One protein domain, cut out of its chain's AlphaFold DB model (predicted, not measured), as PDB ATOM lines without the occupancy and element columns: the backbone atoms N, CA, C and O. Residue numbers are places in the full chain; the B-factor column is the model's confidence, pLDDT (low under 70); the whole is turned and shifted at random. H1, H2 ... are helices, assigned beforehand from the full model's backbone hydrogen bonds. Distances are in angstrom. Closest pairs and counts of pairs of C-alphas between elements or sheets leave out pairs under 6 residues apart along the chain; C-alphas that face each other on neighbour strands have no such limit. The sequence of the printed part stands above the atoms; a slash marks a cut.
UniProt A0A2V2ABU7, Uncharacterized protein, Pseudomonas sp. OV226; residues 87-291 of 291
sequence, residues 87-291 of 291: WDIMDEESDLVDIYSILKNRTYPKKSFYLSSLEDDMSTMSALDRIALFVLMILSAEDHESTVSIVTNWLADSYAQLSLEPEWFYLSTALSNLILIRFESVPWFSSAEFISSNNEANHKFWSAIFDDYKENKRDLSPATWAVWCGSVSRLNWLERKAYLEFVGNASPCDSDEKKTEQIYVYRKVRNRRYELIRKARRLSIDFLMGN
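Overview. This is residues 87 to 291 of the 291 residues of an uncharacterized protein of Pseudomonas sp. OV226 (UniProt A0A2V2ABU7). Two groups of helices stand end to end in an elongated body: at one end H3, H4 and H5 run side by side, with H6 crossing H4 and with H1 and H11 packed on H3, and at the other end H7, H8, H9 and the long H10 are crossed where they touch. H4 and H7 meet where the groups join, H2 is near H8, and the stretch after H10 runs back to H11, which packs on H3. The printed part has 205 residues, with eleven named helices, H1 to H11 in chain order, and no named strand; the class is all helix. It is compact, with a radius of gyration of the C-alphas of 17.6 A, and spans 57 by 36 by 33 A.

Along the chain. Residues 87 to 98 have no named element. H1, residues 99 to 107, begins at C-alpha 99 (126.989, 129.179, 191.478). H2 is residues 115 to 122, and H3 is residues 127 to 140, 19.7 A long. H4, residues 145 to 162, is 25.3 A long. H5 is residues 172 to 182 and H6 residues 191 to 197. H7, residues 200 to 216, is 24.3 A long. H8 is residues 222 to 232 and H9 residues 237 to 247. H10, residues 256 to 278, is 33.1 A long and begins at C-alpha 256 (146.236, 172.734, 196.265). H11, residues 285 to 289, ends at C-alpha 289 (130.973, 125.393, 185.612).

Arrangement. The hub is H4, which touches four helices. H3 and H4 form a helical hairpin at a shallow tilt of 19 degrees, closest at the C-alphas of Ala 127 and Ser 158, 5.3 A apart. H4 and H5, also a hairpin, only just touch, with 3 pairs of C-alphas within 8 A; the closest are Leu 162 and Ser 172, 7.6 A. H6 touches H4 at Ser 197 and Ala 156, C-alphas 5.8 A apart. H7 touches H4 with residues 202 to 206 alone, closest at the C-alphas of His 203 and Ala 160, 5.8 A. H1 touches H3 about perpendicular, at 78 degrees, with the C-alphas of Tyr 100 and Met 137 closest, 5.6 A apart. H11 touches H3 at Ile 285 and Asp 129, C-alphas 5.9 A apart. H2 and H8 are close but not clearly touching, the C-alphas of Asp 120 and Gly 230 being 7.5 A apart. H10 touches H8 at Arg 273 and Ser 231, C-alphas 4.8 A apart, and H9 at Gln 262 and Ala 242, 5.1 A. H9 also touches H7, closest at the C-alphas of Val 247 and Asp 212, 6.7 A. Every O i to N i+4 pair is within hydrogen-bond range in H2 to H7 and H9 to H11; H1 has 4 of 5 and H8 6 of 7.

Size, cuts and confidence. The C-alphas of Glu 93 and Asp 254 are the two farthest apart, 58.7 A. The printed part has no cut and no long link. The mean pLDDT of the printed part is 82.7, and residues 106 to 117, 249 to 254, 279 to 282 and 290 to 291 are under 70.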
ATOM      1  N   TRP A  87     126.144 131.469 176.762       93.62
ATOM      2  CA  TRP A  87     125.088 131.001 175.867       93.62
ATOM      3  C   TRP A  87     124.137 130.015 176.535       93.62
ATOM      4  O   TRP A  87     122.955 130.034 176.231       93.62
ATOM      5  N   ASP A  88     124.624 129.188 177.449       90.25
ATOM      6  CA  ASP A  88     123.767 128.234 178.149       90.25
ATOM      7  C   ASP A  88     123.053 128.932 179.314       90.25
ATOM      8  O   ASP A  88     121.859 128.743 179.518       90.25
ATOM      9  N   ILE A  89     123.757 129.831 180.013       91.12
ATOM     10  CA  ILE A  89     123.227 130.636 181.129       91.12
ATOM     11  C   ILE A  89     122.030 131.489 180.700       91.12
ATOM     12  O   ILE A  89     121.057 131.639 181.442       91.12
ATOM     13  N   MET A  90     122.112 132.076 179.507       90.25
ATOM     14  CA  MET A  90     121.088 132.962 178.958       90.25
ATOM     15  C   MET A  90     119.939 132.205 178.280       90.25
ATOM     16  O   MET A  90     118.955 132.837 177.902       90.25
ATOM     17  N   ASP A  91     120.058 130.888 178.101       87.94
ATOM     18  CA  ASP A  91     118.979 130.054 177.577       87.94
ATOM     19  C   ASP A  91     118.011 129.684 178.710       87.94
ATOM     20  O   ASP A  91     118.409 129.163 179.755       87.94
ATOM     21  N   GLU A  92     116.728 129.993 178.523       76.62
ATOM     22  CA  GLU A  92     115.688 129.785 179.534       76.62
ATOM     23  C   GLU A  92     115.450 128.311 179.852       76.62
ATOM     24  O   GLU A  92     115.056 127.985 180.969       76.62
ATOM     25  N   GLU A  93     115.726 127.431 178.890       76.88
ATOM     26  CA  GLU A  93     115.507 125.987 179.006       76.88
ATOM     27  C   GLU A  93     116.673 125.253 179.702       76.88
ATOM     28  O   GLU A  93     116.582 124.047 179.939       76.88
ATOM     29  N   SER A  94     117.767 125.951 180.027       75.75
ATOM     30  CA  SER A  94     118.961 125.345 180.625       75.75
ATOM     31  C   SER A  94     118.810 125.091 182.119       75.75
ATOM     32  O   SER A  94     118.423 125.980 182.879       75.75
ATOM     33  N   ASP A  95     119.226 123.899 182.552       77.44
ATOM     34  CA  ASP A  95     119.451 123.604 183.966       77.44
ATOM     35  C   ASP A  95     120.720 124.326 184.434       77.44
ATOM     36  O   ASP A  95     121.802 124.149 183.861       77.44
ATOM     37  N   LEU A  96     120.581 125.191 185.437       80.25
ATOM     38  CA  LEU A  96     121.662 126.059 185.888       80.25
ATOM     39  C   LEU A  96     122.278 125.529 187.172       80.25
ATOM     40  O   LEU A  96     121.601 125.169 188.131       80.25
ATOM     41  N   VAL A  97     123.603 125.566 187.218       79.06
ATOM     42  CA  VAL A  97     124.348 125.256 188.431       79.06
ATOM     43  C   VAL A  97     124.167 126.386 189.447       79.06
ATOM     44  O   VAL A  97     124.347 127.556 189.107       79.06
ATOM     45  N   ASP A  98     123.896 126.037 190.710       79.81
ATOM     46  CA  ASP A  98     123.879 126.990 191.829       79.81
ATOM     47  C   ASP A  98     125.300 127.505 192.118       79.81
ATOM     48  O   ASP A  98     126.073 126.958 192.922       79.81
ATOM     49  N   ILE A  99     125.658 128.581 191.417       79.38
ATOM     50  CA  ILE A  99     126.989 129.179 191.478       79.38
ATOM     51  C   ILE A  99     127.227 129.861 192.820       79.38
ATOM     52  O   ILE A  99     128.358 129.899 193.313       79.38
ATOM     53  N   TYR A 100     126.165 130.381 193.434       76.94
ATOM     54  CA  TYR A 100     126.256 131.086 194.700       76.94
ATOM     55  C   TYR A 100     126.669 130.121 195.815       76.94
ATOM     56  O   TYR A 100     127.614 130.395 196.564       76.94
ATOM     57  N   SER A 101     126.058 128.936 195.862       76.56
ATOM     58  CA  SER A 101     126.459 127.866 196.773       76.56
ATOM     59  C   SER A 101     127.883 127.372 196.517       76.56
ATOM     60  O   SER A 101     128.613 127.111 197.478       76.56
ATOM     61  N   ILE A 102     128.328 127.264 195.257       79.81
ATOM     62  CA  ILE A 102     129.716 126.884 194.934       79.81
ATOM     63  C   ILE A 102     130.703 127.920 195.474       79.81
ATOM     64  O   ILE A 102     131.650 127.554 196.178       79.81
ATOM     65  N   LEU A 103     130.474 129.204 195.194       76.94
ATOM     66  CA  LEU A 103     131.335 130.285 195.669       76.94
ATOM     67  C   LEU A 103     131.396 130.307 197.200       76.94
ATOM     68  O   LEU A 103     132.487 130.362 197.768       76.94
ATOM     69  N   LYS A 104     130.243 130.182 197.866       72.56
ATOM     70  CA  LYS A 104     130.130 130.178 199.330       72.56
ATOM     71  C   LYS A 104     130.821 128.980 199.985       72.56
ATOM     72  O   LYS A 104     131.466 129.139 201.019       72.56
ATOM     73  N   ASN A 105     130.685 127.784 199.413       72.00
ATOM     74  CA  ASN A 105     131.069 126.543 200.092       72.00
ATOM     75  C   ASN A 105     132.405 125.958 199.622       72.00
ATOM     76  O   ASN A 105     133.114 125.351 200.422       72.00
ATOM     77  N   ARG A 106     132.748 126.092 198.336       69.62
ATOM     78  CA  ARG A 106     133.931 125.451 197.737       69.62
ATOM     79  C   ARG A 106     135.068 126.433 197.519       69.62
ATOM     80  O   ARG A 106     136.208 126.131 197.863       69.62
ATOM     81  N   THR A 107     134.760 127.603 196.972       68.31
ATOM     82  CA  THR A 107     135.794 128.566 196.580       68.31
ATOM     83  C   THR A 107     136.184 129.476 197.748       68.31
ATOM     84  O   THR A 107     137.366 129.771 197.926       68.31
ATOM     85  N   TYR A 108     135.226 129.847 198.609       67.94
ATOM     86  CA  TYR A 108     135.449 130.787 199.717       67.94
ATOM     87  C   TYR A 108     134.788 130.357 201.045       67.94
ATOM     88  O   TYR A 108     133.971 131.094 201.596       67.94
ATOM     89  N   PRO A 109     135.185 129.216 201.647       56.72
ATOM     90  CA  PRO A 109     134.506 128.612 202.806       56.72
ATOM     91  C   PRO A 109     134.595 129.394 204.139       56.72
ATOM     92  O   PRO A 109     134.121 128.913 205.171       56.72
ATOM     93  N   LYS A 110     135.224 130.580 204.189       58.19
ATOM     94  CA  LYS A 110     135.385 131.349 205.439       58.19
ATOM     95  C   LYS A 110     134.165 132.240 205.707       58.19
ATOM     96  O   LYS A 110     133.831 133.094 204.898       58.19
ATOM     97  N   LYS A 111     133.582 132.118 206.911       47.09
ATOM     98  CA  LYS A 111     132.435 132.916 207.411       47.09
ATOM     99  C   LYS A 111     132.632 134.442 207.368       47.09
ATOM    100  O   LYS A 111     131.645 135.165 207.376       47.09
ATOM    101  N   SER A 112     133.869 134.942 207.315       49.50
ATOM    102  CA  SER A 112     134.163 136.356 207.050       49.50
ATOM    103  C   SER A 112     134.447 136.547 205.559       49.50
ATOM    104  O   SER A 112     135.596 136.713 205.137       49.50
ATOM    105  N   PHE A 113     133.397 136.455 204.752       52.22
ATOM    106  CA  PHE A 113     133.439 136.907 203.372       52.22
ATOM    107  C   PHE A 113     133.728 138.409 203.380       52.22
ATOM    108  O   PHE A 113     132.881 139.207 203.773       52.22
ATOM    109  N   TYR A 114     134.932 138.807 202.980       57.50
ATOM    110  CA  TYR A 114     135.134 140.190 202.586       57.50
ATOM    111  C   TYR A 114     134.729 140.279 201.118       57.50
ATOM    112  O   TYR A 114     135.403 139.692 200.272       57.50
ATOM    113  N   LEU A 115     133.655 141.020 200.825       63.47
ATOM    114  CA  LEU A 115     133.254 141.456 199.474       63.47
ATOM    115  C   LEU A 115     134.466 141.867 198.622       63.47
ATOM    116  O   LEU A 115     134.560 141.538 197.442       63.47
ATOM    117  N   SER A 116     135.459 142.485 199.267       63.38
ATOM    118  CA  SER A 116     136.715 142.873 198.642       63.38
ATOM    119  C   SER A 116     137.550 141.701 198.099       63.38
ATOM    120  O   SER A 116     138.221 141.868 197.094       63.38
ATOM    121  N   SER A 117     137.534 140.497 198.670       67.06
ATOM    122  CA  SER A 117     138.293 139.378 198.080       67.06
ATOM    123  C   SER A 117     137.650 138.870 196.790       67.06
ATOM    124  O   SER A 117     138.363 138.560 195.843       67.06
ATOM    125  N   LEU A 118     136.316 138.807 196.734       73.69
ATOM    126  CA  LEU A 118     135.608 138.344 195.540       73.69
ATOM    127  C   LEU A 118     135.745 139.354 194.402       73.69
ATOM    128  O   LEU A 118     136.055 138.993 193.275       73.69
ATOM    129  N   GLU A 119     135.578 140.636 194.710       72.94
ATOM    130  CA  GLU A 119     135.814 141.710 193.750       72.94
ATOM    131  C   GLU A 119     137.263 141.717 193.222       72.94
ATOM    132  O   GLU A 119     137.452 142.003 192.046       72.94
ATOM    133  N   ASP A 120     138.283 141.391 194.039       71.88
ATOM    134  CA  ASP A 120     139.674 141.237 193.559       71.88
ATOM    135  C   ASP A 120     139.754 140.152 192.482       71.88
ATOM    136  O   ASP A 120     140.289 140.397 191.401       71.88
ATOM    137  N   ASP A 121     139.199 138.975 192.756       75.44
ATOM    138  CA  ASP A 121     139.317 137.833 191.854       75.44
ATOM    139  C   ASP A 121     138.509 138.059 190.561       75.44
ATOM    140  O   ASP A 121     139.024 137.856 189.455       75.44
ATOM    141  N   MET A 122     137.294 138.612 190.681       79.81
ATOM    142  CA  MET A 122     136.447 138.988 189.540       79.81
ATOM    143  C   MET A 122     137.049 140.115 188.703       79.81
ATOM    144  O   MET A 122     136.847 140.167 187.495       79.81
ATOM    145  N   SER A 123     137.824 141.016 189.309       75.12
ATOM    146  CA  SER A 123     138.407 142.161 188.604       75.12
ATOM    147  C   SER A 123     139.449 141.791 187.541       75.12
ATOM    148  O   SER A 123     139.865 142.645 186.763       75.12
ATOM    149  N   THR A 124     139.867 140.523 187.495       75.94
ATOM    150  CA  THR A 124     140.767 139.989 186.462       75.94
ATOM    151  C   THR A 124     140.036 139.240 185.343       75.94
ATOM    152  O   THR A 124     140.663 138.874 184.348       75.94
ATOM    153  N   MET A 125     138.724 139.029 185.485       85.12
ATOM    154  CA  MET A 125     137.877 138.364 184.496       85.12
ATOM    155  C   MET A 125     137.502 139.324 183.361       85.12
ATOM    156  O   MET A 125     137.295 140.524 183.582       85.12
ATOM    157  N   SER A 126     137.359 138.789 182.143       87.38
ATOM    158  CA  SER A 126     136.827 139.572 181.019       87.38
ATOM    159  C   SER A 126     135.430 140.109 181.354       87.38
ATOM    160  O   SER A 126     134.741 139.574 182.228       87.38
ATOM    161  N   ALA A 127     135.002 141.191 180.700       90.44
ATOM    162  CA  ALA A 127     133.666 141.733 180.936       90.44
ATOM    163  C   ALA A 127     132.573 140.691 180.627       90.44
ATOM    164  O   ALA A 127     131.615 140.568 181.388       90.44
ATOM    165  N   LEU A 128     132.769 139.872 179.587       92.06
ATOM    166  CA  LEU A 128     131.851 138.796 179.213       92.06
ATOM    167  C   LEU A 128     131.765 137.692 180.278       92.06
ATOM    168  O   LEU A 128     130.665 137.280 180.647       92.06
ATOM    169  N   ASP A 129     132.912 137.259 180.813       90.94
ATOM    170  CA  ASP A 129     132.969 136.270 181.900       90.94
ATOM    171  C   ASP A 129     132.274 136.805 183.166       90.94
ATOM    172  O   ASP A 129     131.561 136.071 183.848       90.94
ATOM    173  N   ARG A 130     132.461 138.096 183.482       91.19
ATOM    174  CA  ARG A 130     131.797 138.752 184.620       91.19
ATOM    175  C   ARG A 130     130.293 138.834 184.438       91.19
ATOM    176  O   ARG A 130     129.567 138.533 185.375       91.19
ATOM    177  N   ILE A 131     129.823 139.201 183.248       94.12
ATOM    178  CA  ILE A 131     128.390 139.222 182.934       94.12
ATOM    179  C   ILE A 131     127.790 137.829 183.129       94.12
ATOM    180  O   ILE A 131     126.797 137.701 183.835       94.12
ATOM    181  N   ALA A 132     128.424 136.785 182.588       93.31
ATOM    182  CA  ALA A 132     127.971 135.406 182.769       93.31
ATOM    183  C   ALA A 132     127.900 135.009 184.255       93.31
ATOM    184  O   ALA A 132     126.889 134.472 184.709       93.31
ATOM    185  N   LEU A 133     128.943 135.332 185.025       91.62
ATOM    186  CA  LEU A 133     128.985 135.084 186.465       91.62
ATOM    187  C   LEU A 133     127.869 135.820 187.213       91.62
ATOM    188  O   LEU A 133     127.176 135.212 188.022       91.62
ATOM    189  N   PHE A 134     127.681 137.112 186.951       92.38
ATOM    190  CA  PHE A 134     126.675 137.924 187.633       92.38
ATOM    191  C   PHE A 134     125.254 137.508 187.276       92.38
ATOM    192  O   PHE A 134     124.398 137.500 188.158       92.38
ATOM    193  N   VAL A 135     125.018 137.080 186.034       93.25
ATOM    194  CA  VAL A 135     123.735 136.489 185.654       93.25
ATOM    195  C   VAL A 135     123.463 135.224 186.453       93.25
ATOM    196  O   VAL A 135     122.418 135.131 187.093       93.25
ATOM    197  N   LEU A 136     124.418 134.295 186.517       91.25
ATOM    198  CA  LEU A 136     124.259 133.097 187.343       91.25
ATOM    199  C   LEU A 136     124.090 133.413 188.829       91.25
ATOM    200  O   LEU A 136     123.296 132.756 189.493       91.25
ATOM    201  N   MET A 137     124.816 134.397 189.365       89.56
ATOM    202  CA  MET A 137     124.689 134.798 190.766       89.56
ATOM    203  C   MET A 137     123.295 135.343 191.079       89.56
ATOM    204  O   MET A 137     122.763 135.003 192.127       89.56
ATOM    205  N   ILE A 138     122.707 136.153 190.191       90.81
ATOM    206  CA  ILE A 138     121.336 136.659 190.355       90.81
ATOM    207  C   ILE A 138     120.336 135.502 190.299       90.81
ATOM    208  O   ILE A 138     119.511 135.389 191.200       90.81
ATOM    209  N   LEU A 139     120.452 134.616 189.303       89.06
ATOM    210  CA  LEU A 139     119.560 133.459 189.153       89.06
ATOM    211  C   LEU A 139     119.671 132.488 190.341       89.06
ATOM    212  O   LEU A 139     118.667 131.985 190.820       89.06
ATOM    213  N   SER A 140     120.879 132.265 190.866       86.94
ATOM    214  CA  SER A 140     121.110 131.378 192.021       86.94
ATOM    215  C   SER A 140     120.726 132.012 193.364       86.94
ATOM    216  O   SER A 140     120.639 131.315 194.372       86.94
ATOM    217  N   ALA A 141     120.565 133.336 193.414       84.06
ATOM    218  CA  ALA A 141     120.249 134.095 194.623       84.06
ATOM    219  C   ALA A 141     118.868 134.761 194.524       84.06
ATOM    220  O   ALA A 141     118.645 135.804 195.139       84.06
ATOM    221  N   GLU A 142     117.947 134.161 193.763       79.69
ATOM    222  CA  GLU A 142     116.620 134.713 193.462       79.69
ATOM    223  C   GLU A 142     115.744 134.984 194.694       79.69
ATOM    224  O   GLU A 142     114.781 135.730 194.581       79.69
ATOM    225  N   ASP A 143     116.103 134.449 195.868       80.38
ATOM    226  CA  ASP A 143     115.444 134.678 197.163       80.38
ATOM    227  C   ASP A 143     116.183 135.692 198.070       80.38
ATOM    228  O   ASP A 143     115.832 135.890 199.237       80.38
ATOM    229  N   HIS A 144     117.246 136.333 197.576       83.62
ATOM    230  CA  HIS A 144     118.134 137.192 198.367       83.62
ATOM    231  C   HIS A 144     118.236 138.614 197.794       83.62
ATOM    232  O   HIS A 144     119.241 138.974 197.179       83.62
ATOM    233  N   GLU A 145     117.238 139.456 198.083       84.81
ATOM    234  CA  GLU A 145     117.114 140.843 197.587       84.81
ATOM    235  C   GLU A 145     118.419 141.657 197.657       84.81
ATOM    236  O   GLU A 145     118.872 142.213 196.657       84.81
ATOM    237  N   SER A 146     119.080 141.681 198.820       84.44
ATOM    238  CA  SER A 146     120.313 142.460 199.006       84.44
ATOM    239  C   SER A 146     121.469 141.979 198.127       84.44
ATOM    240  O   SER A 146     122.295 142.783 197.698       84.44
ATOM    241  N   THR A 147     121.527 140.679 197.830       84.69
ATOM    242  CA  THR A 147     122.531 140.115 196.919       84.69
ATOM    243  C   THR A 147     122.183 140.463 195.478       84.69
ATOM    244  O   THR A 147     123.057 140.921 194.745       84.69
ATOM    245  N   VAL A 148     120.912 140.321 195.087       87.50
ATOM    246  CA  VAL A 148     120.443 140.642 193.731       87.50
ATOM    247  C   VAL A 148     120.690 142.112 193.389       87.50
ATOM    248  O   VAL A 148     121.254 142.388 192.330       87.50
ATOM    249  N   SER A 149     120.379 143.052 194.286       87.31
ATOM    250  CA  SER A 149     120.631 144.487 194.059       87.31
ATOM    251  C   SER A 149     122.130 144.796 193.902       87.31
ATOM    252  O   SER A 149     122.546 145.421 192.922       87.31
ATOM    253  N   ILE A 150     122.996 144.294 194.795       87.38
ATOM    254  CA  ILE A 150     124.453 144.514 194.688       87.38
ATOM    255  C   ILE A 150     124.995 143.962 193.362       87.38
ATOM    256  O   ILE A 150     125.730 144.653 192.652       87.38
ATOM    257  N   VAL A 151     124.613 142.734 193.004       89.12
ATOM    258  CA  VAL A 151     125.095 142.073 191.785       89.12
ATOM    259  C   VAL A 151     124.543 142.747 190.525       89.12
ATOM    260  O   VAL A 151     125.265 142.853 189.536       89.12
ATOM    261  N   THR A 152     123.323 143.290 190.563       91.19
ATOM    262  CA  THR A 152     122.735 144.067 189.456       91.19
ATOM    263  C   THR A 152     123.576 145.300 189.123       91.19
ATOM    264  O   THR A 152     123.833 145.586 187.952       91.19
ATOM    265  N   ASN A 153     124.096 145.994 190.138       88.31
ATOM    266  CA  ASN A 153     124.981 147.141 189.934       88.31
ATOM    267  C   ASN A 153     126.326 146.735 189.304       88.31
ATOM    268  O   ASN A 153     126.816 147.401 188.389       88.31
ATOM    269  N   TRP A 154     126.904 145.610 189.730       89.19
ATOM    270  CA  TRP A 154     128.125 145.072 189.118       89.19
ATOM    271  C   TRP A 154     127.915 144.579 187.683       89.19
ATOM    272  O   TRP A 154     128.809 144.722 186.836       89.19
ATOM    273  N   LEU A 155     126.736 144.022 187.398       92.81
ATOM    274  CA  LEU A 155     126.325 143.625 186.059       92.81
ATOM    275  C   LEU A 155     126.228 144.843 185.136       92.81
ATOM    276  O   LEU A 155     126.785 144.804 184.042       92.81
ATOM    277  N   ALA A 156     125.602 145.934 185.590       91.44
ATOM    278  CA  ALA A 156     125.511 147.184 184.833       91.44
ATOM    279  C   ALA A 156     126.899 147.764 184.505       91.44
ATOM    280  O   ALA A 156     127.169 148.107 183.354       91.44
ATOM    281  N   ASP A 157     127.816 147.795 185.478       90.06
ATOM    282  CA  ASP A 157     129.195 148.243 185.245       90.06
ATOM    283  C   ASP A 157     129.929 147.350 184.231       90.06
ATOM    284  O   ASP A 157     130.630 147.851 183.350       90.06
ATOM    285  N   SER A 158     129.769 146.027 184.323       92.19
ATOM    286  CA  SER A 158     130.428 145.089 183.401       92.19
ATOM    287  C   SER A 158     129.841 145.152 181.992       92.19
ATOM    288  O   SER A 158     130.584 145.069 181.018       92.19
ATOM    289  N   TYR A 159     128.533 145.374 181.873       93.69
ATOM    290  CA  TYR A 159     127.866 145.638 180.603       93.69
ATOM    291  C   TYR A 159     128.382 146.929 179.951       93.69
ATOM    292  O   TYR A 159     128.746 146.917 178.773       93.69
ATOM    293  N   ALA A 160     128.488 148.024 180.712       91.88
ATOM    294  CA  ALA A 160     129.021 149.285 180.202       91.88
ATOM    295  C   ALA A 160     130.463 149.120 179.689       91.88
ATOM    296  O   ALA A 160     130.799 149.634 178.624       91.88
ATOM    297  N   GLN A 161     131.289 148.334 180.384       91.69
ATOM    298  CA  GLN A 161     132.649 148.005 179.943       91.69
ATOM    299  C   GLN A 161     132.667 147.155 178.667       91.69
ATOM    300  O   GLN A 161     133.435 147.461 177.757       91.69
ATOM    301  N   LEU A 162     131.816 146.123 178.578       92.38
ATOM    302  CA  LEU A 162     131.708 145.268 177.392       92.38
ATOM    303  C   LEU A 162     131.260 146.074 176.166       92.38
ATOM    304  O   LEU A 162     131.749 145.852 175.068       92.38
ATOM    305  N   SER A 163     130.372 147.056 176.348       92.38
ATOM    306  CA  SER A 163     129.877 147.898 175.249       92.38
ATOM    307  C   SER A 163     130.966 148.727 174.551       92.38
ATOM    308  O   SER A 163     130.743 149.215 173.446       92.38
ATOM    309  N   LEU A 164     132.143 148.871 175.170       90.88
ATOM    310  CA  LEU A 164     133.299 149.573 174.605       90.88
ATOM    311  C   LEU A 164     134.225 148.641 173.809       90.88
ATOM    312  O   LEU A 164     135.097 149.121 173.080       90.88
ATOM    313  N   GLU A 165     134.041 147.324 173.927       90.38
ATOM    314  CA  GLU A 165     134.796 146.333 173.164       90.38
ATOM    315  C   GLU A 165     134.304 146.318 171.698       90.38
ATOM    316  O   GLU A 165     133.091 146.271 171.458       90.38
ATOM    317  N   PRO A 166     135.205 146.389 170.695       88.19
ATOM    318  CA  PRO A 166     134.831 146.555 169.285       88.19
ATOM    319  C   PRO A 166     133.843 145.512 168.747       88.19
ATOM    320  O   PRO A 166     132.960 145.842 167.956       88.19
ATOM    321  N   GLU A 167     133.975 144.261 169.180       88.75
ATOM    322  CA  GLU A 167     133.113 143.147 168.787       88.75
ATOM    323  C   GLU A 167     131.702 143.229 169.400       88.75
ATOM    324  O   GLU A 167     130.757 142.668 168.841       88.75
ATOM    325  N   TRP A 168     131.535 143.955 170.508       92.56
ATOM    326  CA  TRP A 168     130.288 144.045 171.272       92.56
ATOM    327  C   TRP A 168     129.574 145.385 171.129       92.56
ATOM    328  O   TRP A 168     128.373 145.446 171.384       92.56
ATOM    329  N   PHE A 169     130.261 146.440 170.683       89.12
ATOM    330  CA  PHE A 169     129.697 147.786 170.542       89.12
ATOM    331  C   PHE A 169     128.326 147.788 169.840       89.12
ATOM    332  O   PHE A 169     127.340 148.284 170.389       89.12
ATOM    333  N   TYR A 170     128.231 147.135 168.677       87.62
ATOM    334  CA  TYR A 170     126.994 147.039 167.887       87.62
ATOM    335  C   TYR A 170     125.970 146.026 168.426       87.62
ATOM    336  O   TYR A 170     124.823 146.013 167.980       87.62
ATOM    337  N   LEU A 171     126.371 145.173 169.368       92.88
ATOM    338  CA  LEU A 171     125.563 144.078 169.913       92.88
ATOM    339  C   LEU A 171     125.076 144.341 171.340       92.88
ATOM    340  O   LEU A 171     124.210 143.621 171.833       92.88
ATOM    341  N   SER A 172     125.599 145.386 171.982       89.19
ATOM    342  CA  SER A 172     125.302 145.782 173.357       89.19
ATOM    343  C   SER A 172     123.794 145.854 173.624       89.19
ATOM    344  O   SER A 172     123.294 145.156 174.502       89.19
ATOM    345  N   THR A 173     123.027 146.559 172.790       91.12
ATOM    346  CA  THR A 173     121.561 146.643 172.923       91.12
ATOM    347  C   THR A 173     120.874 145.274 172.878       91.12
ATOM    348  O   THR A 173     119.966 145.010 173.664       91.12
ATOM    349  N   ALA A 174     121.298 144.385 171.975       92.94
ATOM    350  CA  ALA A 174     120.715 143.049 171.861       92.94
ATOM    351  C   ALA A 174     121.029 142.186 173.094       92.94
ATOM    352  O   ALA A 174     120.157 141.459 173.567       92.94
ATOM    353  N   LEU A 175     122.244 142.305 173.639       93.81
ATOM    354  CA  LEU A 175     122.629 141.653 174.889       93.81
ATOM    355  C   LEU A 175     121.832 142.194 176.082       93.81
ATOM    356  O   LEU A 175     121.322 141.402 176.866       93.81
ATOM    357  N   SER A 176     121.673 143.515 176.195       93.06
ATOM    358  CA  SER A 176     120.876 144.146 177.256       93.06
ATOM    359  C   SER A 176     119.434 143.639 177.255       93.06
ATOM    360  O   SER A 176     118.926 143.208 178.285       93.06
ATOM    361  N   ASN A 177     118.802 143.582 176.080       92.44
ATOM    362  CA  ASN A 177     117.445 143.050 175.950       92.44
ATOM    363  C   ASN A 177     117.355 141.582 176.381       92.44
ATOM    364  O   ASN A 177     116.404 141.204 177.056       92.44
ATOM    365  N   LEU A 178     118.341 140.755 176.018       93.06
ATOM    366  CA  LEU A 178     118.391 139.362 176.461       93.06
ATOM    367  C   LEU A 178     118.558 139.240 177.980       93.06
ATOM    368  O   LEU A 178     117.929 138.375 178.575       93.06
ATOM    369  N   ILE A 179     119.371 140.098 178.604       93.25
ATOM    370  CA  ILE A 179     119.535 140.151 180.067       93.25
ATOM    371  C   ILE A 179     118.209 140.499 180.741       93.25
ATOM    372  O   ILE A 179     117.813 139.819 181.681       93.25
ATOM    373  N   LEU A 180     117.505 141.515 180.240       92.75
ATOM    374  CA  LEU A 180     116.209 141.914 180.784       92.75
ATOM    375  C   LEU A 180     115.183 140.784 180.685       92.75
ATOM    376  O   LEU A 180     114.582 140.449 181.698       92.75
ATOM    377  N   ILE A 181     115.050 140.160 179.507       91.75
ATOM    378  CA  ILE A 181     114.151 139.014 179.291       91.75
ATOM    379  C   ILE A 181     114.499 137.875 180.254       91.75
ATOM    380  O   ILE A 181     113.622 137.343 180.930       91.75
ATOM    381  N   ARG A 182     115.793 137.550 180.385       91.31
ATOM    382  CA  ARG A 182     116.262 136.456 181.244       91.31
ATOM    383  C   ARG A 182     115.851 136.629 182.707       91.31
ATOM    384  O   ARG A 182     115.654 135.629 183.393       91.31
ATOM    385  N   PHE A 183     115.719 137.865 183.177       91.81
ATOM    386  CA  PHE A 183     115.356 138.165 184.556       91.81
ATOM    387  C   PHE A 183     113.899 138.587 184.759       91.81
ATOM    388  O   PHE A 183     113.537 138.906 185.888       91.81
ATOM    389  N   GLU A 184     113.044 138.562 183.730       87.50
ATOM    390  CA  GLU A 184     111.628 138.954 183.864       87.50
ATOM    391  C   GLU A 184     110.885 138.162 184.952       87.50
ATOM    392  O   GLU A 184     109.936 138.669 185.548       87.50
ATOM    393  N   SER A 185     111.323 136.930 185.225       82.56
ATOM    394  CA  SER A 185     110.739 136.043 186.236       82.56
ATOM    395  C   SER A 185     111.414 136.102 187.611       82.56
ATOM    396  O   SER A 185     110.893 135.500 188.547       82.56
ATOM    397  N   VAL A 186     112.527 136.829 187.767       86.31
ATOM    398  CA  VAL A 186     113.281 136.897 189.030       86.31
ATOM    399  C   VAL A 186     112.665 137.967 189.945       86.31
ATOM    400  O   VAL A 186     112.769 139.154 189.628       86.31
ATOM    401  N   PRO A 187     112.069 137.611 191.103       84.06
ATOM    402  CA  PRO A 187     111.248 138.537 191.894       84.06
ATOM    403  C   PRO A 187     111.971 139.797 192.380       84.06
ATOM    404  O   PRO A 187     111.377 140.873 192.423       84.06
ATOM    405  N   TRP A 188     113.247 139.671 192.753       87.62
ATOM    406  CA  TRP A 188     114.041 140.783 193.287       87.62
ATOM    407  C   TRP A 188     114.882 141.502 192.233       87.62
ATOM    408  O   TRP A 188     115.603 142.440 192.569       87.62
ATOM    409  N   PHE A 189     114.829 141.077 190.968       89.38
ATOM    410  CA  PHE A 189     115.522 141.794 189.909       89.38
ATOM    411  C   PHE A 189     114.709 143.022 189.493       89.38
ATOM    412  O   PHE A 189     113.560 142.925 189.067       89.38
ATOM    413  N   SER A 190     115.327 144.199 189.579       88.81
ATOM    414  CA  SER A 190     114.720 145.450 189.137       88.81
ATOM    415  C   SER A 190     115.324 145.899 187.811       88.81
ATOM    416  O   SER A 190     116.437 146.428 187.756       88.81
ATOM    417  N   SER A 191     114.549 145.780 186.730       88.31
ATOM    418  CA  SER A 191     114.919 146.350 185.425       88.31
ATOM    419  C   SER A 191     115.177 147.858 185.519       88.31
ATOM    420  O   SER A 191     116.062 148.379 184.843       88.31
ATOM    421  N   ALA A 192     114.440 148.565 186.384       87.75
ATOM    422  CA  ALA A 192     114.642 149.991 186.623       87.75
ATOM    423  C   ALA A 192     115.995 150.272 187.293       87.75
ATOM    424  O   ALA A 192     116.680 151.205 186.882       87.75
ATOM    425  N   GLU A 193     116.402 149.455 188.269       87.69
ATOM    426  CA  GLU A 193     117.722 149.554 188.899       87.69
ATOM    427  C   GLU A 193     118.825 149.311 187.869       87.69
ATOM    428  O   GLU A 193     119.690 150.170 187.700       87.69
ATOM    429  N   PHE A 194     118.738 148.219 187.103       89.69
ATOM    430  CA  PHE A 194     119.707 147.904 186.053       89.69
ATOM    431  C   PHE A 194     119.860 149.050 185.040       89.69
ATOM    432  O   PHE A 194     120.978 149.483 184.761       89.69
ATOM    433  N   ILE A 195     118.748 149.597 184.535       88.06
ATOM    434  CA  ILE A 195     118.761 150.731 183.595       88.06
ATOM    435  C   ILE A 195     119.314 151.995 184.264       88.06
ATOM    436  O   ILE A 195     120.097 152.722 183.656       88.06
ATOM    437  N   SER A 196     118.943 152.262 185.519       86.50
ATOM    438  CA  SER A 196     119.430 153.435 186.251       86.50
ATOM    439  C   SER A 196     120.937 153.384 186.500       86.50
ATOM    440  O   SER A 196     121.592 154.424 186.450       86.50
ATOM    441  N   SER A 197     121.493 152.190 186.705       84.75
ATOM    442  CA  SER A 197     122.925 151.962 186.907       84.75
ATOM    443  C   SER A 197     123.682 151.906 185.579       84.75
ATOM    444  O   SER A 197     124.841 152.316 185.499       84.75
ATOM    445  N   ASN A 198     123.013 151.500 184.499       84.62
ATOM    446  CA  ASN A 198     123.510 151.580 183.129       84.62
ATOM    447  C   ASN A 198     123.054 152.873 182.416       84.62
ATOM    448  O   ASN A 198     122.472 152.853 181.331       84.62
ATOM    449  N   ASN A 199     123.299 154.017 183.054       84.38
ATOM    450  CA  ASN A 199     122.914 155.327 182.534       84.38
ATOM    451  C   ASN A 199     124.032 156.000 181.712       84.38
ATOM    452  O   ASN A 199     125.178 155.548 181.658       84.38
ATOM    453  N   GLU A 200     123.708 157.143 181.103       85.25
ATOM    454  CA  GLU A 200     124.650 157.937 180.306       85.25
ATOM    455  C   GLU A 200     125.900 158.366 181.095       85.25
ATOM    456  O   GLU A 200     126.997 158.393 180.541       85.25
ATOM    457  N   ALA A 201     125.766 158.687 182.385       83.81
ATOM    458  CA  ALA A 201     126.905 159.071 183.215       83.81
ATOM    459  C   ALA A 201     127.866 157.892 183.435       83.81
ATOM    460  O   ALA A 201     129.081 158.085 183.369       83.81
ATOM    461  N   ASN A 202     127.342 156.678 183.630       85.25
ATOM    462  CA  ASN A 202     128.161 155.476 183.748       85.25
ATOM    463  C   ASN A 202     128.872 155.154 182.427       85.25
ATOM    464  O   ASN A 202     130.077 154.907 182.413       85.25
ATOM    465  N   HIS A 203     128.162 155.261 181.299       86.00
ATOM    466  CA  HIS A 203     128.772 155.117 179.977       86.00
ATOM    467  C   HIS A 203     129.878 156.156 179.735       86.00
ATOM    468  O   HIS A 203     130.976 155.785 179.330       86.00
ATOM    469  N   LYS A 204     129.644 157.439 180.044       87.12
ATOM    470  CA  LYS A 204     130.666 158.499 179.933       87.12
ATOM    471  C   LYS A 204     131.889 158.214 180.798       87.12
ATOM    472  O   LYS A 204     133.011 158.418 180.340       87.12
ATOM    473  N   PHE A 205     131.675 157.743 182.027       88.50
ATOM    474  CA  PHE A 205     132.759 157.343 182.916       88.50
ATOM    475  C   PHE A 205     133.602 156.240 182.273       88.50
ATOM    476  O   PHE A 205     134.800 156.434 182.079       88.50
ATOM    477  N   TRP A 206     132.991 155.120 181.881       91.00
ATOM    478  CA  TRP A 206     133.728 153.995 181.308       91.00
ATOM    479  C   TRP A 206     134.400 154.331 179.973       91.00
ATOM    480  O   TRP A 206     135.529 153.891 179.759       91.00
ATOM    481  N   SER A 207     133.784 155.162 179.127       91.00
ATOM    482  CA  SER A 207     134.414 155.670 177.901       91.00
ATOM    483  C   SER A 207     135.699 156.442 178.200       91.00
ATOM    484  O   SER A 207     136.733 156.145 177.614       91.00
ATOM    485  N   ALA A 208     135.677 157.360 179.171       89.50
ATOM    486  CA  ALA A 208     136.871 158.115 179.552       89.50
ATOM    487  C   ALA A 208     137.977 157.212 180.131       89.50
ATOM    488  O   ALA A 208     139.158 157.414 179.854       89.50
ATOM    489  N   ILE A 209     137.609 156.177 180.897       91.19
ATOM    490  CA  ILE A 209     138.565 155.163 181.371       91.19
ATOM    491  C   ILE A 209     139.165 154.367 180.203       91.19
ATOM    492  O   ILE A 209     140.340 153.996 180.244       91.19
ATOM    493  N   PHE A 210     138.367 154.073 179.179       91.31
ATOM    494  CA  PHE A 210     138.817 153.340 178.000       91.31
ATOM    495  C   PHE A 210     139.739 154.175 177.107       91.31
ATOM    496  O   PHE A 210     140.706 153.640 176.564       91.31
ATOM    497  N   ASP A 211     139.500 155.480 177.009       89.94
ATOM    498  CA  ASP A 211     140.404 156.411 176.330       89.94
ATOM    499  C   ASP A 211     141.748 156.514 177.079       89.94
ATOM    500  O   ASP A 211     142.796 156.284 176.475       89.94
ATOM    501  N   ASP A 212     141.727 156.686 178.410       88.00
ATOM    502  CA  ASP A 212     142.925 156.626 179.272       88.00
ATOM    503  C   ASP A 212     143.699 155.306 179.084       88.00
ATOM    504  O   ASP A 212     144.929 155.288 178.984       88.00
ATOM    505  N   TYR A 213     142.986 154.181 178.976       89.94
ATOM    506  CA  TYR A 213     143.584 152.879 178.682       89.94
ATOM    507  C   TYR A 213     144.295 152.855 177.322       89.94
ATOM    508  O   TYR A 213     145.452 152.429 177.256       89.94
ATOM    509  N   LYS A 214     143.637 153.326 176.256       89.62
ATOM    510  CA  LYS A 214     144.202 153.353 174.898       89.62
ATOM    511  C   LYS A 214     145.435 154.240 174.788       89.62
ATOM    512  O   LYS A 214     146.383 153.870 174.103       89.62
ATOM    513  N   GLU A 215     145.444 155.379 175.474       87.56
ATOM    514  CA  GLU A 215     146.579 156.305 175.464       87.56
ATOM    515  C   GLU A 215     147.801 155.745 176.207       87.56
ATOM    516  O   GLU A 215     148.945 155.982 175.817       87.56
ATOM    517  N   ASN A 216     147.576 154.964 177.267       84.81
ATOM    518  CA  ASN A 216     148.638 154.531 178.174       84.81
ATOM    519  C   ASN A 216     149.102 153.076 177.977       84.81
ATOM    520  O   ASN A 216     150.092 152.657 178.595       84.81
ATOM    521  N   LYS A 217     148.421 152.271 177.151       83.31
ATOM    522  CA  LYS A 217     148.793 150.872 176.888       83.31
ATOM    523  C   LYS A 217     149.197 150.640 175.439       83.31
ATOM    524  O   LYS A 217     148.474 150.951 174.507       83.31
ATOM    525  N   ARG A 218     150.365 150.009 175.275       74.44
ATOM    526  CA  ARG A 218     150.900 149.595 173.967       74.44
ATOM    527  C   ARG A 218     150.249 148.327 173.421       74.44
ATOM    528  O   ARG A 218     150.198 148.157 172.213       74.44
ATOM    529  N   ASP A 219     149.810 147.443 174.312       79.38
ATOM    530  CA  ASP A 219     149.132 146.197 173.967       79.38
ATOM    531  C   ASP A 219     147.675 146.296 174.421       79.38
ATOM    532  O   ASP A 219     147.398 146.417 175.622       79.38
ATOM    533  N   LEU A 220     146.763 146.321 173.450       81.12
ATOM    534  CA  LEU A 220     145.328 146.440 173.668       81.12
ATOM    535  C   LEU A 220     144.707 145.042 173.658       81.12
ATOM    536  O   LEU A 220     144.126 144.619 172.665       81.12
ATOM    537  N   SER A 221     144.829 144.324 174.776       79.62
ATOM    538  CA  SER A 221     144.216 143.000 174.944       79.62
ATOM    539  C   SER A 221     142.991 143.044 175.878       79.62
ATOM    540  O   SER A 221     142.957 143.861 176.806       79.62
ATOM    541  N   PRO A 222     142.010 142.130 175.730       77.81
ATOM    542  CA  PRO A 222     140.897 142.013 176.678       77.81
ATOM    543  C   PRO A 222     141.354 141.754 178.122       77.81
ATOM    544  O   PRO A 222     140.765 142.256 179.075       77.81
ATOM    545  N   ALA A 223     142.454 141.014 178.307       79.19
ATOM    546  CA  ALA A 223     143.003 140.721 179.632       79.19
ATOM    547  C   ALA A 223     143.600 141.968 180.306       79.19
ATOM    548  O   ALA A 223     143.419 142.186 181.505       79.19
ATOM    549  N   THR A 224     144.306 142.810 179.547       84.75
ATOM    550  CA  THR A 224     144.841 144.078 180.063       84.75
ATOM    551  C   THR A 224     143.742 145.104 180.299       84.75
ATOM    552  O   THR A 224     143.854 145.877 181.253       84.75
ATOM    553  N   TRP A 225     142.680 145.079 179.487       88.12
ATOM    554  CA  TRP A 225     141.485 145.891 179.700       88.12
ATOM    555  C   TRP A 225     140.767 145.509 180.997       88.12
ATOM    556  O   TRP A 225     140.555 146.373 181.844       88.12
ATOM    557  N   ALA A 226     140.522 144.215 181.230       86.00
ATOM    558  CA  ALA A 226     139.908 143.715 182.463       86.00
ATOM    559  C   ALA A 226     140.635 144.214 183.722       86.00
ATOM    560  O   ALA A 226     140.013 144.765 184.627       86.00
ATOM    561  N   VAL A 227     141.969 144.127 183.744       86.56
ATOM    562  CA  VAL A 227     142.795 144.647 184.848       86.56
ATOM    563  C   VAL A 227     142.643 146.164 185.021       86.56
ATOM    564  O   VAL A 227     142.658 146.670 186.148       86.56
ATOM    565  N   TRP A 228     142.512 146.908 183.921       88.88
ATOM    566  CA  TRP A 228     142.296 148.353 183.962       88.88
ATOM    567  C   TRP A 228     140.939 148.683 184.588       88.88
ATOM    568  O   TRP A 228     140.899 149.457 185.548       88.88
ATOM    569  N   CYS A 229     139.866 148.019 184.150       88.88
ATOM    570  CA  CYS A 229     138.543 148.122 184.769       88.88
ATOM    571  C   CYS A 229     138.591 147.759 186.255       88.88
ATOM    572  O   CYS A 229     138.089 148.487 187.112       88.88
ATOM    573  N   GLY A 230     139.278 146.665 186.575       86.38
ATOM    574  CA  GLY A 230     139.476 146.193 187.932       86.38
ATOM    575  C   GLY A 230     140.136 147.216 188.847       86.38
ATOM    576  O   GLY A 230     139.743 147.361 190.006       86.38
ATOM    577  N   SER A 231     141.091 147.985 188.317       87.81
ATOM    578  CA  SER A 231     141.801 149.015 189.079       87.81
ATOM    579  C   SER A 231     140.935 150.211 189.487       87.81
ATOM    580  O   SER A 231     141.272 150.881 190.464       87.81
ATOM    581  N   VAL A 232     139.816 150.447 188.791       89.06
ATOM    582  CA  VAL A 232     138.897 151.573 189.043       89.06
ATOM    583  C   VAL A 232     137.523 151.146 189.573       89.06
ATOM    584  O   VAL A 232     136.797 151.976 190.110       89.06
ATOM    585  N   SER A 233     137.173 149.859 189.483       81.62
ATOM    586  CA  SER A 233     135.864 149.311 189.887       81.62
ATOM    587  C   SER A 233     135.448 149.646 191.328       81.62
ATOM    588  O   SER A 233     134.266 149.833 191.603       81.62
ATOM    589  N   ARG A 234     136.424 149.800 192.231       79.44
ATOM    590  CA  ARG A 234     136.224 150.125 193.654       79.44
ATOM    591  C   ARG A 234     136.117 151.599 193.993       79.44
ATOM    592  O   ARG A 234     135.968 151.942 195.165       79.44
ATOM    593  N   LEU A 235     136.296 152.473 193.012       85.56
ATOM    594  CA  LEU A 235     136.180 153.894 193.271       85.56
ATOM    595  C   LEU A 235     134.718 154.220 193.563       85.56
ATOM    596  O   LEU A 235     133.830 153.898 192.768       85.56
ATOM    597  N   ASN A 236     134.481 154.879 194.696       86.00
ATOM    598  CA  ASN A 236     133.184 155.494 194.955       86.00
ATOM    599  C   ASN A 236     132.964 156.680 193.994       86.00
ATOM    600  O   ASN A 236     133.870 157.083 193.266       86.00
ATOM    601  N   TRP A 237     131.766 157.261 193.982       81.88
ATOM    602  CA  TRP A 237     131.423 158.311 193.017       81.88
ATOM    603  C   TRP A 237     132.339 159.556 193.091       81.88
ATOM    604  O   TRP A 237     132.679 160.113 192.046       81.88
ATOM    605  N   LEU A 238     132.781 159.966 194.292       86.50
ATOM    606  CA  LEU A 238     133.716 161.086 194.485       86.50
ATOM    607  C   LEU A 238     135.088 160.748 193.912       86.50
ATOM    608  O   LEU A 238     135.670 161.534 193.169       86.50
ATOM    609  N   GLU A 239     135.575 159.546 194.202       89.81
ATOM    610  CA  GLU A 239     136.855 159.072 193.691       89.81
ATOM    611  C   GLU A 239     136.825 158.884 192.168       89.81
ATOM    612  O   GLU A 239     137.789 159.238 191.494       89.81
ATOM    613  N   ARG A 240     135.713 158.393 191.599       87.88
ATOM    614  CA  ARG A 240     135.517 158.312 190.141       87.88
ATOM    615  C   ARG A 240     135.635 159.703 189.515       87.88
ATOM    616  O   ARG A 240     136.358 159.864 188.537       87.88
ATOM    617  N   LYS A 241     134.995 160.717 190.110       86.81
ATOM    618  CA  LYS A 241     135.093 162.113 189.660       86.81
ATOM    619  C   LYS A 241     136.526 162.646 189.748       86.81
ATOM    620  O   LYS A 241     137.027 163.169 188.759       86.81
ATOM    621  N   ALA A 242     137.192 162.488 190.891       86.00
ATOM    622  CA  ALA A 242     138.567 162.953 191.086       86.00
ATOM    623  C   ALA A 242     139.556 162.266 190.126       86.00
ATOM    624  O   ALA A 242     140.453 162.916 189.591       86.00
ATOM    625  N   TYR A 243     139.372 160.967 189.859       88.38
ATOM    626  CA  TYR A 243     140.172 160.246 188.870       88.38
ATOM    627  C   TYR A 243     139.962 160.805 187.459       88.38
ATOM    628  O   TYR A 243     140.942 161.075 186.770       88.38
ATOM    629  N   LEU A 244     138.706 161.024 187.047       86.38
ATOM    630  CA  LEU A 244     138.388 161.604 185.739       86.38
ATOM    631  C   LEU A 244     138.985 163.002 185.554       86.38
ATOM    632  O   LEU A 244     139.523 163.297 184.492       86.38
ATOM    633  N   GLU A 245     138.919 163.853 186.579       85.94
ATOM    634  CA  GLU A 245     139.530 165.185 186.530       85.94
ATOM    635  C   GLU A 245     141.057 165.111 186.350       85.94
ATOM    636  O   GLU A 245     141.620 165.939 185.636       85.94
ATOM    637  N   PHE A 246     141.712 164.104 186.945       84.19
ATOM    638  CA  PHE A 246     143.150 163.877 186.793       84.19
ATOM    639  C   PHE A 246     143.529 163.403 185.382       84.19
ATOM    640  O   PHE A 246     144.478 163.928 184.806       84.19
ATOM    641  N   VAL A 247     142.817 162.415 184.821       82.00
ATOM    642  CA  VAL A 247     143.159 161.851 183.497       82.00
ATOM    643  C   VAL A 247     142.700 162.733 182.334       82.00
ATOM    644  O   VAL A 247     143.360 162.781 181.305       82.00
ATOM    645  N   GLY A 248     141.603 163.477 182.496       70.69
ATOM    646  CA  GLY A 248     141.015 164.308 181.442       70.69
ATOM    647  C   GLY A 248     141.689 165.666 181.223       70.69
ATOM    648  O   GLY A 248     141.144 166.474 180.473       70.69
ATOM    649  N   ASN A 249     142.816 165.958 181.888       56.91
ATOM    650  CA  ASN A 249     143.463 167.282 181.890       56.91
ATOM    651  C   ASN A 249     142.463 168.430 182.142       56.91
ATOM    652  O   ASN A 249     142.551 169.495 181.523       56.91
ATOM    653  N   ALA A 250     141.475 168.214 183.018       50.53
ATOM    654  CA  ALA A 250     140.513 169.254 183.344       50.53
ATOM    655  C   ALA A 250     141.256 170.458 183.952       50.53
ATOM    656  O   ALA A 250     142.153 170.269 184.771       50.53
ATOM    657  N   SER A 251     140.876 171.655 183.482       48.00
ATOM    658  CA  SER A 251     141.345 173.017 183.812       48.00
ATOM    659  C   SER A 251     142.238 173.143 185.061       48.00
ATOM    660  O   SER A 251     141.885 172.567 186.094       48.00
ATOM    661  N   PRO A 252     143.336 173.935 185.028       47.56
ATOM    662  CA  PRO A 252     144.273 174.064 186.145       47.56
ATOM    663  C   PRO A 252     143.516 174.263 187.460       47.56
ATOM    664  O   PRO A 252     142.812 175.248 187.634       47.56
ATOM    665  N   CYS A 253     143.603 173.273 188.352       54.22
ATOM    666  CA  CYS A 253     142.885 173.311 189.619       54.22
ATOM    667  C   CYS A 253     143.311 174.537 190.438       54.22
ATOM    668  O   CYS A 253     144.506 174.727 190.687       54.22
ATOM    669  N   ASP A 254     142.325 175.313 190.889       60.47
ATOM    670  CA  ASP A 254     142.529 176.564 191.629       60.47
ATOM    671  C   ASP A 254     142.949 176.354 193.098       60.47
ATOM    672  O   ASP A 254     143.416 177.296 193.732       60.47
ATOM    673  N   SER A 255     142.836 175.135 193.651       75.62
ATOM    674  CA  SER A 255     143.257 174.828 195.030       75.62
ATOM    675  C   SER A 255     144.221 173.640 195.130       75.62
ATOM    676  O   SER A 255     144.078 172.619 194.448       75.62
ATOM    677  N   ASP A 256     145.212 173.762 196.019       75.19
ATOM    678  CA  ASP A 256     146.236 172.734 196.265       75.19
ATOM    679  C   ASP A 256     145.667 171.468 196.929       75.19
ATOM    680  O   ASP A 256     146.148 170.357 196.684       75.19
ATOM    681  N   GLU A 257     144.591 171.603 197.708       76.69
ATOM    682  CA  GLU A 257     143.877 170.476 198.320       76.69
ATOM    683  C   GLU A 257     143.261 169.559 197.257       76.69
ATOM    684  O   GLU A 257     143.446 168.341 197.301       76.69
ATOM    685  N   LYS A 258     142.620 170.142 196.236       78.00
ATOM    686  CA  LYS A 258     141.981 169.386 195.151       78.00
ATOM    687  C   LYS A 258     143.009 168.643 194.291       78.00
ATOM    688  O   LYS A 258     142.808 167.478 193.952       78.00
ATOM    689  N   LYS A 259     144.157 169.270 194.003       81.06
ATOM    690  CA  LYS A 259     145.287 168.603 193.319       81.06
ATOM    691  C   LYS A 259     145.825 167.428 194.133       81.06
ATOM    692  O   LYS A 259     146.133 166.373 193.578       81.06
ATOM    693  N   THR A 260     145.939 167.600 195.448       85.06
ATOM    694  CA  THR A 260     146.428 166.552 196.353       85.06
ATOM    695  C   THR A 260     145.485 165.348 196.362       85.06
ATOM    696  O   THR A 260     145.949 164.211 196.249       85.06
ATOM    697  N   GLU A 261     144.173 165.587 196.418       85.88
ATOM    698  CA  GLU A 261     143.145 164.544 196.338       85.88
ATOM    699  C   GLU A 261     143.210 163.775 195.008       85.88
ATOM    700  O   GLU A 261     143.281 162.544 195.001       85.88
ATOM    701  N   GLN A 262     143.283 164.482 193.879       85.94
ATOM    702  CA  GLN A 262     143.398 163.875 192.549       85.94
ATOM    703  C   GLN A 262     144.650 162.989 192.418       85.94
ATOM    704  O   GLN A 262     144.565 161.840 191.976       85.94
ATOM    705  N   ILE A 263     145.815 163.477 192.867       86.69
ATOM    706  CA  ILE A 263     147.071 162.707 192.871       86.69
ATOM    707  C   ILE A 263     146.948 161.466 193.759       86.69
ATOM    708  O   ILE A 263     147.438 160.391 193.394       86.69
ATOM    709  N   TYR A 264     146.319 161.598 194.928       91.19
ATOM    710  CA  TYR A 264     146.096 160.481 195.839       91.19
ATOM    711  C   TYR A 264     145.239 159.391 195.184       91.19
ATOM    712  O   TYR A 264     145.649 158.226 195.160       91.19
ATOM    713  N   VAL A 265     144.102 159.761 194.585       90.75
ATOM    714  CA  VAL A 265     143.207 158.817 193.900       90.75
ATOM    715  C   VAL A 265     143.903 158.156 192.710       90.75
ATOM    716  O   VAL A 265     143.842 156.934 192.562       90.75
ATOM    717  N   TYR A 266     144.647 158.913 191.900       89.06
ATOM    718  CA  TYR A 266     145.419 158.338 190.798       89.06
ATOM    719  C   TYR A 266     146.459 157.316 191.287       89.06
ATOM    720  O   TYR A 266     146.563 156.209 190.749       89.06
ATOM    721  N   ARG A 267     147.206 157.636 192.355       90.81
ATOM    722  CA  ARG A 267     148.161 156.697 192.973       90.81
ATOM    723  C   ARG A 267     147.459 155.455 193.520       90.81
ATOM    724  O   ARG A 267     147.987 154.357 193.343       90.81
ATOM    725  N   LYS A 268     146.275 155.606 194.125       92.25
ATOM    726  CA  LYS A 268     145.435 154.491 194.595       92.25
ATOM    727  C   LYS A 268     145.093 153.542 193.441       92.25
ATOM    728  O   LYS A 268     145.377 152.350 193.548       92.25
ATOM    729  N   VAL A 269     144.579 154.061 192.321       91.44
ATOM    730  CA  VAL A 269     144.265 153.262 191.119       91.44
ATOM    731  C   VAL A 269     145.514 152.583 190.564       91.44
ATOM    732  O   VAL A 269     145.506 151.384 190.285       91.44
ATOM    733  N   ARG A 270     146.625 153.316 190.438       89.75
ATOM    734  CA  ARG A 270     147.880 152.779 189.901       89.75
ATOM    735  C   ARG A 270     148.442 151.644 190.762       89.75
ATOM    736  O   ARG A 270     148.804 150.598 190.224       89.75
ATOM    737  N   ASN A 271     148.504 151.830 192.080       90.00
ATOM    738  CA  ASN A 271     148.971 150.801 193.012       90.00
ATOM    739  C   ASN A 271     148.092 149.560 192.920       90.00
ATOM    740  O   ASN A 271     148.595 148.446 192.777       90.00
ATOM    741  N   ARG A 272     146.775 149.770 192.896       88.56
ATOM    742  CA  ARG A 272     145.805 148.696 192.748       88.56
ATOM    743  C   ARG A 272     145.996 147.919 191.449       88.56
ATOM    744  O   ARG A 272     145.990 146.693 191.457       88.56
ATOM    745  N   ARG A 273     146.227 148.615 190.337       88.81
ATOM    746  CA  ARG A 273     146.529 147.989 189.045       88.81
ATOM    747  C   ARG A 273     147.753 147.077 189.137       88.81
ATOM    748  O   ARG A 273     147.709 145.957 188.641       88.81
ATOM    749  N   TYR A 274     148.825 147.515 189.800       87.88
ATOM    750  CA  TYR A 274     150.009 146.674 190.010       87.88
ATOM    751  C   TYR A 274     149.738 145.462 190.902       87.88
ATOM    752  O   TYR A 274     150.277 144.388 190.642       87.88
ATOM    753  N   GLU A 275     148.907 145.609 191.933       86.44
ATOM    754  CA  GLU A 275     148.487 144.480 192.763       86.44
ATOM    755  C   GLU A 275     147.709 143.442 191.956       86.44
ATOM    756  O   GLU A 275     148.034 142.261 192.037       86.44
ATOM    757  N   LEU A 276     146.740 143.870 191.142       83.81
ATOM    758  CA  LEU A 276     145.934 142.979 190.303       83.81
ATOM    759  C   LEU A 276     146.781 142.216 189.281       83.81
ATOM    760  O   LEU A 276     146.587 141.019 189.092       83.81
ATOM    761  N   ILE A 277     147.785 142.875 188.693       82.38
ATOM    762  CA  ILE A 277     148.755 142.220 187.801       82.38
ATOM    763  C   ILE A 277     149.535 141.117 188.539       82.38
ATOM    764  O   ILE A 277     149.857 140.091 187.946       82.38
ATOM    765  N   ARG A 278     149.845 141.310 189.829       77.94
ATOM    766  CA  ARG A 278     150.642 140.366 190.635       77.94
ATOM    767  C   ARG A 278     149.825 139.233 191.258       77.94
ATOM    768  O   ARG A 278     150.374 138.160 191.483       77.94
ATOM    769  N   LYS A 279     148.556 139.472 191.595       66.88
ATOM    770  CA  LYS A 279     147.741 138.590 192.453       66.88
ATOM    771  C   LYS A 279     146.887 137.554 191.717       66.88
ATOM    772  O   LYS A 279     146.088 136.896 192.369       66.88
ATOM    773  N   ALA A 280     147.035 137.370 190.409       55.78
ATOM    774  CA  ALA A 280     146.092 136.578 189.617       55.78
ATOM    775  C   ALA A 280     146.050 135.071 189.983       55.78
ATOM    776  O   ALA A 280     146.658 134.238 189.313       55.78
ATOM    777  N   ARG A 281     145.255 134.697 190.994       56.50
ATOM    778  CA  ARG A 281     144.453 133.471 190.936       56.50
ATOM    779  C   ARG A 281     143.245 133.816 190.079       56.50
ATOM    780  O   ARG A 281     142.410 134.611 190.484       56.50
ATOM    781  N   ARG A 282     143.206 133.298 188.858       60.56
ATOM    782  CA  ARG A 282     142.121 133.609 187.929       60.56
ATOM    783  C   ARG A 282     140.913 132.757 188.292       60.56
ATOM    784  O   ARG A 282     140.944 131.551 188.068       60.56
ATOM    785  N   LEU A 283     139.869 133.380 188.835       70.44
ATOM    786  CA  LEU A 283     138.531 132.835 188.647       70.44
ATOM    787  C   LEU A 283     138.206 132.899 187.153       70.44
ATOM    788  O   LEU A 283     138.536 133.876 186.482       70.44
ATOM    789  N   SER A 284     137.556 131.866 186.639       77.12
ATOM    790  CA  SER A 284     136.883 131.905 185.346       77.12
ATOM    791  C   SER A 284     135.511 131.272 185.494       77.12
ATOM    792  O   SER A 284     135.281 130.471 186.406       77.12
ATOM    793  N   ILE A 285     134.596 131.642 184.602       80.75
ATOM    794  CA  ILE A 285     133.271 131.033 184.578       80.75
ATOM    795  C   ILE A 285     133.365 129.540 184.228       80.75
ATOM    796  O   ILE A 285     132.709 128.733 184.876       80.75
ATOM    797  N   ASP A 286     134.272 129.164 183.320       81.69
ATOM    798  CA  ASP A 286     134.538 127.766 182.946       81.69
ATOM    799  C   ASP A 286     134.920 126.905 184.160       81.69
ATOM    800  O   ASP A 286     134.320 125.859 184.402       81.69
ATOM    801  N   PHE A 287     135.833 127.407 185.003       80.44
ATOM    802  CA  PHE A 287     136.266 126.709 186.214       80.44
ATOM    803  C   PHE A 287     135.108 126.459 187.187       80.44
ATOM    804  O   PHE A 287     135.029 125.400 187.808       80.44
ATOM    805  N   LEU A 288     134.206 127.433 187.336       80.19
ATOM    806  CA  LEU A 288     133.059 127.303 188.234       80.19
ATOM    807  C   LEU A 288     131.973 126.373 187.670       80.19
ATOM    808  O   LEU A 288     131.277 125.719 188.444       80.19
ATOM    809  N   MET A 289     131.866 126.296 186.343       78.50
ATOM    810  CA  MET A 289     130.973 125.393 185.612       78.50
ATOM    811  C   MET A 289     131.481 123.939 185.581       78.50
ATOM    812  O   MET A 289     130.725 123.043 185.219       78.50
ATOM    813  N   GLY A 290     132.734 123.686 185.982       69.31
ATOM    814  CA  GLY A 290     133.339 122.351 185.964       69.31
ATOM    815  C   GLY A 290     133.882 121.916 184.598       69.31
ATOM    816  O   GLY A 290     134.057 120.714 184.392       69.31
ATOM    817  N   ASN A 291     134.143 122.878 183.703       57.56
ATOM    818  CA  ASN A 291     134.737 122.674 182.377       57.56
ATOM    819  C   ASN A 291     136.238 122.991 182.356       57.56
ATOM    820  O   ASN A 291     136.679 123.898 183.103       57.56
TER     821      ASN A 291